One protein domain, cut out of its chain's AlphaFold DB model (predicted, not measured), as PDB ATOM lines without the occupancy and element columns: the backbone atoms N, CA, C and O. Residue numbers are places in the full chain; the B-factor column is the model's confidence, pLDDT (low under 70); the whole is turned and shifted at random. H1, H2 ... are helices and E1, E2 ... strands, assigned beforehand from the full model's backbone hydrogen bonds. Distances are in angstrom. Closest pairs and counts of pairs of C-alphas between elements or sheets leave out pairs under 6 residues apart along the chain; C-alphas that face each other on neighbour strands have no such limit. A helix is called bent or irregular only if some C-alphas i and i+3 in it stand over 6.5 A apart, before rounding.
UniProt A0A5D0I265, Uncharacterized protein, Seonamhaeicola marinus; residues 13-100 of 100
ATOM      1  N   SER A  13     166.686 138.520 261.206       92.12
ATOM      2  CA  SER A  13     166.727 137.469 262.233       92.12
ATOM      3  C   SER A  13     165.569 137.535 263.236       92.12
ATOM      4  O   SER A  13     165.267 136.542 263.894       92.12
ATOM      5  N   GLU A  14     164.890 138.680 263.334       93.94
ATOM      6  CA  GLU A  14     163.726 138.907 264.197       93.94
ATOM      7  C   GLU A  14     162.395 138.620 263.474       93.94
ATOM      8  O   GLU A  14     161.321 138.712 264.079       93.94
ATOM      9  N   ILE A  15     162.443 138.311 262.172       92.81
ATOM     10  CA  ILE A  15     161.277 137.997 261.344       92.81
ATOM     11  C   ILE A  15     161.128 136.477 261.270       92.81
ATOM     12  O   ILE A  15     162.014 135.756 260.810       92.81
ATOM     13  N   GLU A  16     159.978 135.977 261.716       91.12
ATOM     14  CA  GLU A  16     159.694 134.546 261.713       91.12
ATOM     15  C   GLU A  16     159.701 133.983 260.283       91.12
ATOM     16  O   GLU A  16     159.085 134.547 259.376       91.12
ATOM     17  N   ASN A  17     160.382 132.849 260.087       89.62
ATOM     18  CA  ASN A  17     160.524 132.173 258.792       89.62
ATOM     19  C   ASN A  17     161.139 133.049 257.682       89.62
ATOM     20  O   ASN A  17     160.864 132.821 256.502       89.62
ATOM     21  N   TYR A  18     161.972 134.035 258.035       92.19
ATOM     22  CA  TYR A  18     162.672 134.839 257.038       92.19
ATOM     23  C   TYR A  18     163.635 133.973 256.200       92.19
ATOM     24  O   TYR A  18     164.507 133.306 256.767       92.19
ATOM     25  N   PRO A  19     163.522 133.976 254.860       91.38
ATOM     26  CA  PRO A  19     164.411 133.208 253.994       91.38
ATOM     27  C   PRO A  19     165.859 133.699 254.084       91.38
ATOM     28  O   PRO A  19     166.125 134.893 253.956       91.38
ATOM     29  N   GLN A  20     166.804 132.776 254.256       88.25
ATOM     30  CA  GLN A  20     168.240 133.064 254.274       88.25
ATOM     31  C   GLN A  20     168.994 132.062 253.398       88.25
ATOM     32  O   GLN A  20     168.603 130.898 253.285       88.25
ATOM     33  N   GLY A  21     170.096 132.509 252.800       86.12
ATOM     34  CA  GLY A  21     170.997 131.671 252.018       86.12
ATOM     35  C   GLY A  21     172.458 131.901 252.389       86.12
ATOM     36  O   GLY A  21     172.809 132.883 253.037       86.12
ATOM     37  N   PHE A  22     173.312 130.966 251.971       84.88
ATOM     38  CA  PHE A  22     174.765 131.021 252.191       84.88
ATOM     39  C   PHE A  22     175.521 131.818 251.115       84.88
ATOM     40  O   PHE A  22     176.716 132.056 251.259       84.88
ATOM     41  N   ASP A  23     174.833 132.197 250.040       84.62
ATOM     42  CA  ASP A  23     175.345 132.969 248.908       84.62
ATOM     43  C   ASP A  23     174.300 134.020 248.509       84.62
ATOM     44  O   ASP A  23     173.164 133.968 248.983       84.62
ATOM     45  N   GLY A  24     174.666 134.965 247.652       89.19
ATOM     46  CA  GLY A  24     173.812 136.054 247.201       89.19
ATOM     47  C   GLY A  24     174.171 137.395 247.834       89.19
ATOM     48  O   GLY A  24     175.265 137.610 248.361       89.19
ATOM     49  N   LYS A  25     173.240 138.338 247.741       90.81
ATOM     50  CA  LYS A  25     173.412 139.726 248.150       90.81
ATOM     51  C   LYS A  25     172.714 139.990 249.477       90.81
ATOM     52  O   LYS A  25     171.489 140.024 249.552       90.81
ATOM     53  N   THR A  26     173.502 140.278 250.506       94.12
ATOM     54  CA  THR A  26     172.996 140.800 251.780       94.12
ATOM     55  C   THR A  26     173.162 142.309 251.823       94.12
ATOM     56  O   THR A  26     174.253 142.832 251.592       94.12
ATOM     57  N   TYR A  27     172.083 143.010 252.151       93.31
ATOM     58  CA  TYR A  27     172.118 144.429 252.469       93.31
ATOM     59  C   TYR A  27     172.201 144.599 253.975       93.31
ATOM     60  O   TYR A  27     171.410 144.004 254.703       93.31
ATOM     61  N   VAL A  28     173.148 145.415 254.429       93.69
ATOM     62  CA  VAL A  28     173.310 145.779 255.836       93.69
ATOM     63  C   VAL A  28     173.086 147.275 255.953       93.69
ATOM     64  O   VAL A  28     173.736 148.064 255.268       93.69
ATOM     65  N   PHE A  29     172.157 147.649 256.816       91.19
ATOM     66  CA  PHE A  29     171.848 149.023 257.153       91.19
ATOM     67  C   PHE A  29     172.383 149.303 258.549       91.19
ATOM     68  O   PHE A  29     172.083 148.587 259.504       91.19
ATOM     69  N   GLU A  30     173.172 150.361 258.655       91.19
ATOM     70  CA  GLU A  30     173.612 150.914 259.924       91.19
ATOM     71  C   GLU A  30     173.014 152.311 260.058       91.19
ATOM     72  O   GLU A  30     173.278 153.187 259.233       91.19
ATOM     73  N   ILE A  31     172.200 152.510 261.090       87.31
ATOM     74  CA  ILE A  31     171.643 153.813 261.446       87.31
ATOM     75  C   ILE A  31     172.080 154.156 262.862       87.31
ATOM     76  O   ILE A  31     172.063 153.310 263.757       87.31
ATOM     77  N   GLY A  32     172.487 155.399 263.080       85.12
ATOM     78  CA  GLY A  32     172.905 155.808 264.407       85.12
ATOM     79  C   GLY A  32     173.113 157.300 264.570       85.12
ATOM     80  O   GLY A  32     173.286 158.049 263.611       85.12
ATOM     81  N   THR A  33     173.099 157.698 265.833       83.69
ATOM     82  CA  THR A  33     173.559 158.985 266.352       83.69
ATOM     83  C   THR A  33     174.781 158.740 267.241       83.69
ATOM     84  O   THR A  33     175.208 157.603 267.428       83.69
ATOM     85  N   GLU A  34     175.335 159.784 267.859       83.62
ATOM     86  CA  GLU A  34     176.429 159.630 268.832       83.62
ATOM     87  C   GLU A  34     176.073 158.726 270.030       83.62
ATOM     88  O   GLU A  34     176.969 158.191 270.678       83.62
ATOM     89  N   LYS A  35     174.780 158.565 270.347       83.25
ATOM     90  CA  LYS A  35     174.312 157.853 271.549       83.25
ATOM     91  C   LYS A  35     173.713 156.484 271.267       83.25
ATOM     92  O   LYS A  35     173.700 155.636 272.155       83.25
ATOM     93  N   GLU A  36     173.201 156.275 270.062       84.31
ATOM     94  CA  GLU A  36     172.452 155.076 269.707       84.31
ATOM     95  C   GLU A  36     172.881 154.599 268.331       84.31
ATOM     96  O   GLU A  36     172.979 155.390 267.398       84.31
ATOM     97  N   LYS A  37     173.119 153.295 268.205       87.69
ATOM     98  CA  LYS A  37     173.481 152.647 266.950       87.69
ATOM     99  C   LYS A  37     172.652 151.385 266.796       87.69
ATOM    100  O   LYS A  37     172.512 150.607 267.738       87.69
ATOM    101  N   ARG A  38     172.148 151.173 265.590       88.06
ATOM    102  CA  ARG A  38     171.376 150.002 265.210       88.06
ATOM    103  C   ARG A  38     171.892 149.476 263.884       88.06
ATOM    104  O   ARG A  38     172.093 150.240 262.942       88.06
ATOM    105  N   ILE A  39     172.099 148.168 263.832       91.81
ATOM    106  CA  ILE A  39     172.461 147.451 262.615       91.81
ATOM    107  C   ILE A  39     171.349 146.453 262.342       91.81
ATOM    108  O   ILE A  39     170.911 145.759 263.257       91.81
ATOM    109  N   TYR A  40     170.900 146.401 261.098       92.81
ATOM    110  CA  TYR A  40     169.964 145.394 260.633       92.81
ATOM    111  C   TYR A  40     170.283 145.003 259.192       92.81
ATOM    112  O   TYR A  40     170.931 145.744 258.451       92.81
ATOM    113  N   SER A  41     169.864 143.813 258.793       94.75
ATOM    114  CA  SER A  41     170.269 143.195 257.540       94.75
ATOM    115  C   SER A  41     169.128 142.444 256.874       94.75
ATOM    116  O   SER A  41     168.205 141.986 257.543       94.75
ATOM    117  N   TYR A  42     169.200 142.330 255.548       95.25
ATOM    118  CA  TYR A  42     168.240 141.603 254.723       95.25
ATOM    119  C   TYR A  42     168.968 140.868 253.601       95.25
ATOM    120  O   TYR A  42     169.768 141.464 252.873       95.25
ATOM    121  N   TRP A  43     168.673 139.580 253.449       96.19
ATOM    122  CA  TRP A  43     169.248 138.728 252.412       96.19
ATOM    123  C   TRP A  43     168.344 138.713 251.174       96.19
ATOM    124  O   TRP A  43     167.160 138.402 251.268       96.19
ATOM    125  N   GLU A  44     168.897 139.061 250.013       95.75
ATOM    126  CA  GLU A  44     168.205 139.063 248.717       95.75
ATOM    127  C   GLU A  44     166.848 139.824 248.697       95.75
ATOM    128  O   GLU A  44     165.896 139.355 248.071       95.75
ATOM    129  N   PRO A  45     166.700 141.012 249.329       94.88
ATOM    130  CA  PRO A  45     165.407 141.703 249.461       94.88
ATOM    131  C   PRO A  45     164.745 142.066 248.121       94.88
ATOM    132  O   PRO A  45     163.521 142.152 248.037       94.88
ATOM    133  N   GLU A  46     165.524 142.261 247.057       93.94
ATOM    134  CA  GLU A  46     165.033 142.577 245.706       93.94
ATOM    135  C   GLU A  46     164.603 141.330 244.912       93.94
ATOM    136  O   GLU A  46     163.963 141.449 243.871       93.94
ATOM    137  N   ASN A  47     164.924 140.130 245.396       94.44
ATOM    138  CA  ASN A  47     164.707 138.888 244.671       94.44
ATOM    139  C   ASN A  47     163.326 138.297 244.973       94.44
ATOM    140  O   ASN A  47     163.102 137.697 246.022       94.44
ATOM    141  N   GLU A  48     162.389 138.428 244.036       93.62
ATOM    142  CA  GLU A  48     161.004 137.954 244.196       93.62
ATOM    143  C   GLU A  48     160.867 136.432 244.296       93.62
ATOM    144  O   GLU A  48     159.846 135.935 244.765       93.62
ATOM    145  N   ARG A  49     161.890 135.674 243.885       92.75
ATOM    146  CA  ARG A  49     161.893 134.218 244.059       92.75
ATOM    147  C   ARG A  49     162.125 133.826 245.514       92.75
ATOM    148  O   ARG A  49     161.607 132.802 245.953       92.75
ATOM    149  N   TYR A  50     162.954 134.590 246.221       91.75
ATOM    150  CA  TYR A  50     163.353 134.279 247.590       91.75
ATOM    151  C   TYR A  50     162.552 135.057 248.623       91.75
ATOM    152  O   TYR A  50     162.355 134.547 249.717       91.75
ATOM    153  N   GLN A  51     162.076 136.255 248.288       93.94
ATOM    154  CA  GLN A  51     161.426 137.157 249.230       93.94
ATOM    155  C   GLN A  51     159.984 137.451 248.836       93.94
ATOM    156  O   GLN A  51     159.670 137.658 247.665       93.94
ATOM    157  N   ASN A  52     159.112 137.521 249.843       92.00
ATOM    158  CA  ASN A  52     157.710 137.871 249.652       92.00
ATOM    159  C   ASN A  52     157.571 139.392 249.428       92.00
ATOM    160  O   ASN A  52     157.771 140.150 250.383       92.00
ATOM    161  N   PRO A  53     157.182 139.860 248.225       90.12
ATOM    162  CA  PRO A  53     157.029 141.286 247.942       90.12
ATOM    163  C   PRO A  53     155.906 141.938 248.756       90.12
ATOM    164  O   PRO A  53     155.905 143.156 248.906       90.12
ATOM    165  N   GLU A  54     154.974 141.154 249.309       90.75
ATOM    166  CA  GLU A  54     153.881 141.660 250.138       90.75
ATOM    167  C   GLU A  54     154.278 141.919 251.597       90.75
ATOM    168  O   GLU A  54     153.554 142.623 252.304       90.75
ATOM    169  N   MET A  55     155.434 141.410 252.042       90.12
ATOM    170  CA  MET A  55     155.938 141.627 253.398       90.12
ATOM    171  C   MET A  55     156.279 143.116 253.611       90.12
ATOM    172  O   MET A  55     157.061 143.671 252.832       90.12
ATOM    173  N   PRO A  56     155.735 143.780 254.652       89.38
ATOM    174  CA  PRO A  56     155.974 145.205 254.894       89.38
ATOM    175  C   PRO A  56     157.459 145.576 254.994       89.38
ATOM    176  O   PRO A  56     157.883 146.584 254.434       89.38
ATOM    177  N   GLU A  57     158.261 144.741 255.652       89.25
ATOM    178  CA  GLU A  57     159.703 144.931 255.798       89.25
ATOM    179  C   GLU A  57     160.408 144.918 254.436       89.25
ATOM    180  O   GLU A  57     161.199 145.813 254.145       89.25
ATOM    181  N   ILE A  58     160.056 143.978 253.551       92.75
ATOM    182  CA  ILE A  58     160.606 143.905 252.190       92.75
ATOM    183  C   ILE A  58     160.200 145.126 251.360       92.75
ATOM    184  O   ILE A  58     161.044 145.678 250.653       92.75
ATOM    185  N   LYS A  59     158.949 145.596 251.467       92.31
ATOM    186  CA  LYS A  59     158.494 146.816 250.774       92.31
ATOM    187  C   LYS A  59     159.318 148.035 251.183       92.31
ATOM    188  O   LYS A  59     159.850 148.722 250.314       92.31
ATOM    189  N   ASN A  60     159.488 148.260 252.484       90.81
ATOM    190  CA  ASN A  60     160.259 149.395 252.996       90.81
ATOM    191  C   ASN A  60     161.740 149.297 252.595       90.81
ATOM    192  O   ASN A  60     162.340 150.285 252.173       90.81
ATOM    193  N   VAL A  61     162.339 148.102 252.666       92.19
ATOM    194  CA  VAL A  61     163.726 147.887 252.218       92.19
ATOM    195  C   VAL A  61     163.879 148.199 250.737       92.19
ATOM    196  O   VAL A  61     164.790 148.935 250.366       92.19
ATOM    197  N   ARG A  62     162.969 147.716 249.888       93.69
ATOM    198  CA  ARG A  62     162.980 148.028 248.452       93.69
ATOM    199  C   ARG A  62     162.810 149.521 248.193       93.69
ATOM    200  O   ARG A  62     163.511 150.057 247.343       93.69
ATOM    201  N   ASN A  63     161.951 150.213 248.939       91.69
ATOM    202  CA  ASN A  63     161.804 151.665 248.825       91.69
ATOM    203  C   ASN A  63     163.100 152.404 249.179       91.69
ATOM    204  O   ASN A  63     163.509 153.297 248.437       91.69
ATOM    205  N   MET A  64     163.779 152.010 250.263       90.06
ATOM    206  CA  MET A  64     165.082 152.573 250.630       90.06
ATOM    207  C   MET A  64     166.124 152.341 249.531       90.06
ATOM    208  O   MET A  64     166.807 153.280 249.127       90.06
ATOM    209  N   LEU A  65     166.224 151.114 249.015       90.50
ATOM    210  CA  LEU A  65     167.155 150.782 247.934       90.50
ATOM    211  C   LEU A  65     166.845 151.565 246.657       90.50
ATOM    212  O   LEU A  65     167.760 152.091 246.032       90.50
ATOM    213  N   ASN A  66     165.567 151.715 246.306       90.56
ATOM    214  CA  ASN A  66     165.139 152.518 245.166       90.56
ATOM    215  C   ASN A  66     165.519 153.992 245.334       90.56
ATOM    216  O   ASN A  66     166.026 154.592 244.392       90.56
ATOM    217  N   ALA A  67     165.323 154.570 246.522       89.56
ATOM    218  CA  ALA A  67     165.720 155.947 246.804       89.56
ATOM    219  C   ALA A  67     167.245 156.133 246.705       89.56
ATOM    220  O   ALA A  67     167.707 157.076 246.069       89.56
ATOM    221  N   ILE A  68     168.025 155.202 247.267       87.94
ATOM    222  CA  ILE A  68     169.493 155.215 247.179       87.94
ATOM    223  C   ILE A  68     169.948 155.088 245.724       87.94
ATOM    224  O   ILE A  68     170.792 155.862 245.292       87.94
ATOM    225  N   ASN A  69     169.386 154.154 244.955       86.00
ATOM    226  CA  ASN A  69     169.754 153.941 243.553       86.00
ATOM    227  C   ASN A  69     169.308 155.095 242.637       86.00
ATOM    228  O   ASN A  69     169.933 155.330 241.605       86.00
ATOM    229  N   ALA A  70     168.234 155.810 242.990       87.44
ATOM    230  CA  ALA A  70     167.788 156.995 242.263       87.44
ATOM    231  C   ALA A  70     168.722 158.196 242.486       87.44
ATOM    232  O   ALA A  70     168.949 158.968 241.557       87.44
ATOM    233  N   GLU A  71     169.267 158.339 243.696       90.62
ATOM    234  CA  GLU A  71     170.235 159.391 244.033       90.62
ATOM    235  C   GLU A  71     171.646 159.047 243.533       90.62
ATOM    236  O   GLU A  71     172.373 159.882 242.992       90.62
ATOM    237  N   PHE A  72     172.037 157.784 243.691       86.81
ATOM    238  CA  PHE A  72     173.365 157.287 243.382       86.81
ATOM    239  C   PHE A  72     173.273 156.200 242.316       86.81
ATOM    240  O   PHE A  72     172.916 155.057 242.600       86.81
ATOM    241  N   ASP A  73     173.701 156.514 241.094       85.88
ATOM    242  CA  ASP A  73     173.924 155.492 240.069       85.88
ATOM    243  C   ASP A  73     175.210 154.709 240.401       85.88
ATOM    244  O   ASP A  73     176.289 154.923 239.841       85.88
ATOM    245  N   LEU A  74     175.105 153.807 241.384       83.94
ATOM    246  CA  LEU A  74     176.212 152.991 241.888       83.94
ATOM    247  C   LEU A  74     176.850 152.155 240.776       83.94
ATOM    248  O   LEU A  74     178.065 151.943 240.774       83.94
ATOM    249  N   TRP A  75     176.054 151.714 239.798       83.56
ATOM    250  CA  TRP A  75     176.565 150.967 238.656       83.56
ATOM    251  C   TRP A  75     177.404 151.843 237.733       83.56
ATOM    252  O   TRP A  75     178.469 151.421 237.273       83.56
ATOM    253  N   LYS A  76     176.968 153.079 237.476       90.50
ATOM    254  CA  LYS A  76     177.797 154.064 236.787       90.50
ATOM    255  C   LYS A  76     179.083 154.338 237.553       90.50
ATOM    256  O   LYS A  76     180.141 154.245 236.939       90.50
ATOM    257  N   TYR A  77     179.032 154.587 238.862       90.88
ATOM    258  CA  TYR A  77     180.247 154.820 239.651       90.88
ATOM    259  C   TYR A  77     181.221 153.643 239.592       90.88
ATOM    260  O   TYR A  77     182.424 153.844 239.412       90.88
ATOM    261  N   PHE A  78     180.712 152.414 239.680       89.31
ATOM    262  CA  PHE A  78     181.528 151.214 239.540       89.31
ATOM    263  C   PHE A  78     182.186 151.121 238.158       89.31
ATOM    264  O   PHE A  78     183.398 150.908 238.070       89.31
ATOM    265  N   LYS A  79     181.419 151.318 237.074       91.00
ATOM    266  CA  LYS A  79     181.958 151.327 235.703       91.00
ATOM    267  C   LYS A  79     183.005 152.421 235.525       91.00
ATOM    268  O   LYS A  79     184.105 152.127 235.076       91.00
ATOM    269  N   ASP A  80     182.706 153.642 235.952       94.75
ATOM    270  CA  ASP A  80     183.604 154.792 235.837       94.75
ATOM    271  C   ASP A  80     184.898 154.584 236.649       94.75
ATOM    272  O   ASP A  80     185.975 155.031 236.252       94.75
ATOM    273  N   PHE A  81     184.840 153.894 237.793       93.12
ATOM    274  CA  PHE A  81     186.030 153.467 238.534       93.12
ATOM    275  C   PHE A  81     186.835 152.425 237.749       93.12
ATOM    276  O   PHE A  81     188.022 152.632 237.481       93.12
ATOM    277  N   ARG A  82     186.187 151.334 237.329       91.31
ATOM    278  CA  ARG A  82     186.807 150.233 236.577       91.31
ATOM    279  C   ARG A  82     187.470 150.724 235.284       91.31
ATOM    280  O   ARG A  82     188.589 150.330 234.942       91.31
ATOM    281  N   ASP A  83     186.811 151.627 234.573       91.94
ATOM    282  CA  ASP A  83     187.254 152.142 233.280       91.94
ATOM    283  C   ASP A  83     188.429 153.127 233.420       91.94
ATOM    284  O   ASP A  83     189.209 153.279 232.480       91.94
ATOM    285  N   ARG A  84     188.668 153.681 234.616       95.62
ATOM    286  CA  ARG A  84     189.856 154.500 234.931       95.62
ATOM    287  C   ARG A  84     191.045 153.721 235.484       95.62
ATOM    288  O   ARG A  84     192.122 154.296 235.617       95.62
ATOM    289  N   LEU A  85     190.887 152.432 235.791       94.75
ATOM    290  CA  LEU A  85     192.005 151.602 236.251       94.75
ATOM    291  C   LEU A  85     193.167 151.635 235.234       94.75
ATOM    292  O   LEU A  85     192.902 151.592 234.030       94.75
ATOM    293  N   PRO A  86     194.438 151.697 235.662       96.12
ATOM    294  CA  PRO A  86     195.566 151.585 234.741       96.12
ATOM    295  C   PRO A  86     195.624 150.191 234.096       96.12
ATOM    296  O   PRO A  86     194.933 149.262 234.522       96.12
ATOM    297  N   LYS A  87     196.455 150.021 233.064       96.38
ATOM    298  CA  LYS A  87     196.710 148.697 232.475       96.38
ATOM    299  C   LYS A  87     197.227 147.737 233.547       96.38
ATOM    300  O   LYS A  87     198.080 148.119 234.345       96.38
ATOM    301  N   GLY A  88     196.705 146.516 233.576       95.12
ATOM    302  CA  GLY A  88     197.034 145.548 234.619       95.12
ATOM    303  C   GLY A  88     195.995 144.444 234.780       95.12
ATOM    304  O   GLY A  88     195.038 144.350 234.011       95.12
ATOM    305  N   SER A  89     196.201 143.616 235.800       95.44
ATOM    306  CA  SER A  89     195.322 142.501 236.152       95.44
ATOM    307  C   SER A  89     194.562 142.824 237.431       95.44
ATOM    308  O   SER A  89     195.167 143.159 238.447       95.44
ATOM    309  N   TYR A  90     193.243 142.701 237.380       94.19
ATOM    310  CA  TYR A  90     192.339 142.995 238.487       94.19
ATOM    311  C   TYR A  90     191.431 141.804 238.752       94.19
ATOM    312  O   TYR A  90     191.141 141.027 237.842       94.19
ATOM    313  N   SER A  91     190.938 141.689 239.981       90.62
ATOM    314  CA  SER A  91     189.922 140.711 240.346       90.62
ATOM    315  C   SER A  91     188.736 141.393 241.020       90.62
ATOM    316  O   SER A  91     188.892 142.311 241.824       90.62
ATOM    317  N   TYR A  92     187.533 140.958 240.663       85.62
ATOM    318  CA  TYR A  92     186.288 141.401 241.284       85.62
ATOM    319  C   TYR A  92     185.280 140.254 241.246       85.62
ATOM    320  O   TYR A  92     185.045 139.687 240.183       85.62
ATOM    321  N   GLY A  93     184.701 139.891 242.395       79.56
ATOM    322  CA  GLY A  93     183.695 138.822 242.468       79.56
ATOM    323  C   GLY A  93     184.180 137.484 241.900       79.56
ATOM    324  O   GLY A  93     183.464 136.853 241.135       79.56
ATOM    325  N   MET A  94     185.424 137.089 242.205       82.81
ATOM    326  CA  MET A  94     186.097 135.903 241.643       82.81
ATOM    327  C   MET A  94     186.337 135.926 240.118       82.81
ATOM    328  O   MET A  94     186.878 134.967 239.572       82.81
ATOM    329  N   ILE A  95     186.015 137.021 239.423       87.12
ATOM    330  CA  ILE A  95     186.318 137.209 238.001       87.12
ATOM    331  C   ILE A  95     187.661 137.923 237.867       87.12
ATOM    332  O   ILE A  95     187.850 139.011 238.416       87.12
ATOM    333  N   ASN A  96     188.579 137.333 237.100       90.81
ATOM    334  CA  ASN A  96     189.831 137.975 236.708       90.81
ATOM    335  C   ASN A  96     189.618 138.804 235.434       90.81
ATOM    336  O   ASN A  96     189.094 138.307 234.440       90.81
ATOM    337  N   MET A  97     190.059 140.057 235.458       90.06
ATOM    338  CA  MET A  97     189.972 141.002 234.351       90.06
ATOM    339  C   MET A  97     191.374 141.496 233.994       90.06
ATOM    340  O   MET A  97     192.077 142.055 234.835       90.06
ATOM    341  N   ILE A  98     191.760 141.327 232.731       91.38
ATOM    342  CA  ILE A  98     192.998 141.888 232.184       91.38
ATOM    343  C   ILE A  98     192.641 143.163 231.423       91.38
ATOM    344  O   ILE A  98     191.821 143.131 230.507       91.38
ATOM    345  N   LYS A  99     193.259 144.282 231.804       89.44
ATOM    346  CA  LYS A  99     193.104 145.576 231.142       89.44
ATOM    347  C   LYS A  99     194.349 145.891 230.316       89.44
ATOM    348  O   LYS A  99     195.427 146.079 230.887       89.44
ATOM    349  N   THR A 100     194.185 145.913 228.994       84.88
ATOM    350  CA  THR A 100     195.253 146.065 227.991       84.88
ATOM    351  C   THR A 100     195.489 147.491 227.520       84.88
ATOM    352  O   THR A 100     194.654 148.390 227.754       84.88
TER     353      THR A 100
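AT A GLANCE: This is residues 13 to 100 of the 100 residues of an uncharacterized protein of Seonamhaeicola marinus (UniProt A0A5D0I265). This is an open, drawn-out model: a longer strand hairpin, E1 and E2, lies toward one end, a smaller strand hairpin, E3 and E4, makes the other end, and the helices H1 and H2, one after the other, bridge between them. H1 passes across one face of the first hairpin with a gap between them, H2 carries the line onward, and past H2 the chain folds back into the second hairpin; residues 67 to 81, from the last part of H1 into H2, stand free, as do the hairpin tips at residues 32 to 37 and 91 to 96. The printed part has 88 residues, with the named elements in the order E1, E2, H1, H2, E3, E4; each hairpin is an antiparallel sheet of 2 strands, and the class is mixed, helices and strands. The whole is loose, with a radius of gyration of the C-alphas of 17.0 A and spans of 50 by 35 by 23 A.

IN THESE COORDINATES: The printed part begins at Ser 13, and residues 13 to 25 hold no named element. E1 follows, residues 26 to 32, from C-alpha 26 at (172.996, 140.800, 251.780), 19.6 A from first to last C-alpha. E2 is residues 37 to 43 and measures 20.6 A. Residues 44 to 55 again hold no named element. H1, residues 56 to 71, is the longest helix by residues and measures 22.9 A, from C-alpha 56 at (155.974, 145.205, 254.894) to C-alpha 71 at (170.235, 159.391, 244.033). H2, residues 74 to 84, measures 15.4 A. E3 is residues 88 to 92, 13.3 A long, and E4 is residues 95 to 99, 12.8 A long, with C-alpha 99 at (193.104, 145.576, 231.142).

HOW THE PARTS SIT: E1 and E2 form a hairpin, antiparallel neighbours with 165 degrees between their N-to-C directions. The C-alphas of Thr 26 and Trp 43 face each other at 4.3 A, and those of Gly 32 and Lys 37 at 4.1 A. Across this pair N 29 and O 40 are within hydrogen-bond range at 2.8 A, and so are N 38 and O 31 at 2.8 A. H1 is apart from E1. H1 and H2 meet only through their link. H2 is apart from both E1 and E2. In H1 and H2 every O i to N i+4 pair is within hydrogen-bond range, and neither helix is bent. E3 and E4 form the second hairpin, antiparallel with 154 degrees between their directions. The C-alphas of Ser 89 and Ile 98 face each other at 4.6 A. N 90 and O 97 are within hydrogen-bond range at 2.9 A, as are N 99 and O 88 at 2.8 A. E3 and E4 are apart from E1, E2 and H1, and E4 is also apart from H2.

THE WHOLE: The two C-alphas farthest apart are those of Glu 16 and Thr 100, at 50.3 A, and the first and last printed C-alphas, Ser 13 and Thr 100, are 45.4 A apart. By their centres, E1 is nearest to the mean of the C-alphas, at 9.8 A, and E4 is farthest, at 22.6 A. The link from E2 to H1, with 12 residues, is long; the links E1 to E2, H1 to H2, H2 to E3 and E3 to E4 are tight. The printed part has no cut and ends at Thr 100, the chain's last residue. The mean pLDDT of the printed part is 90.4, and no printed residue is under 70.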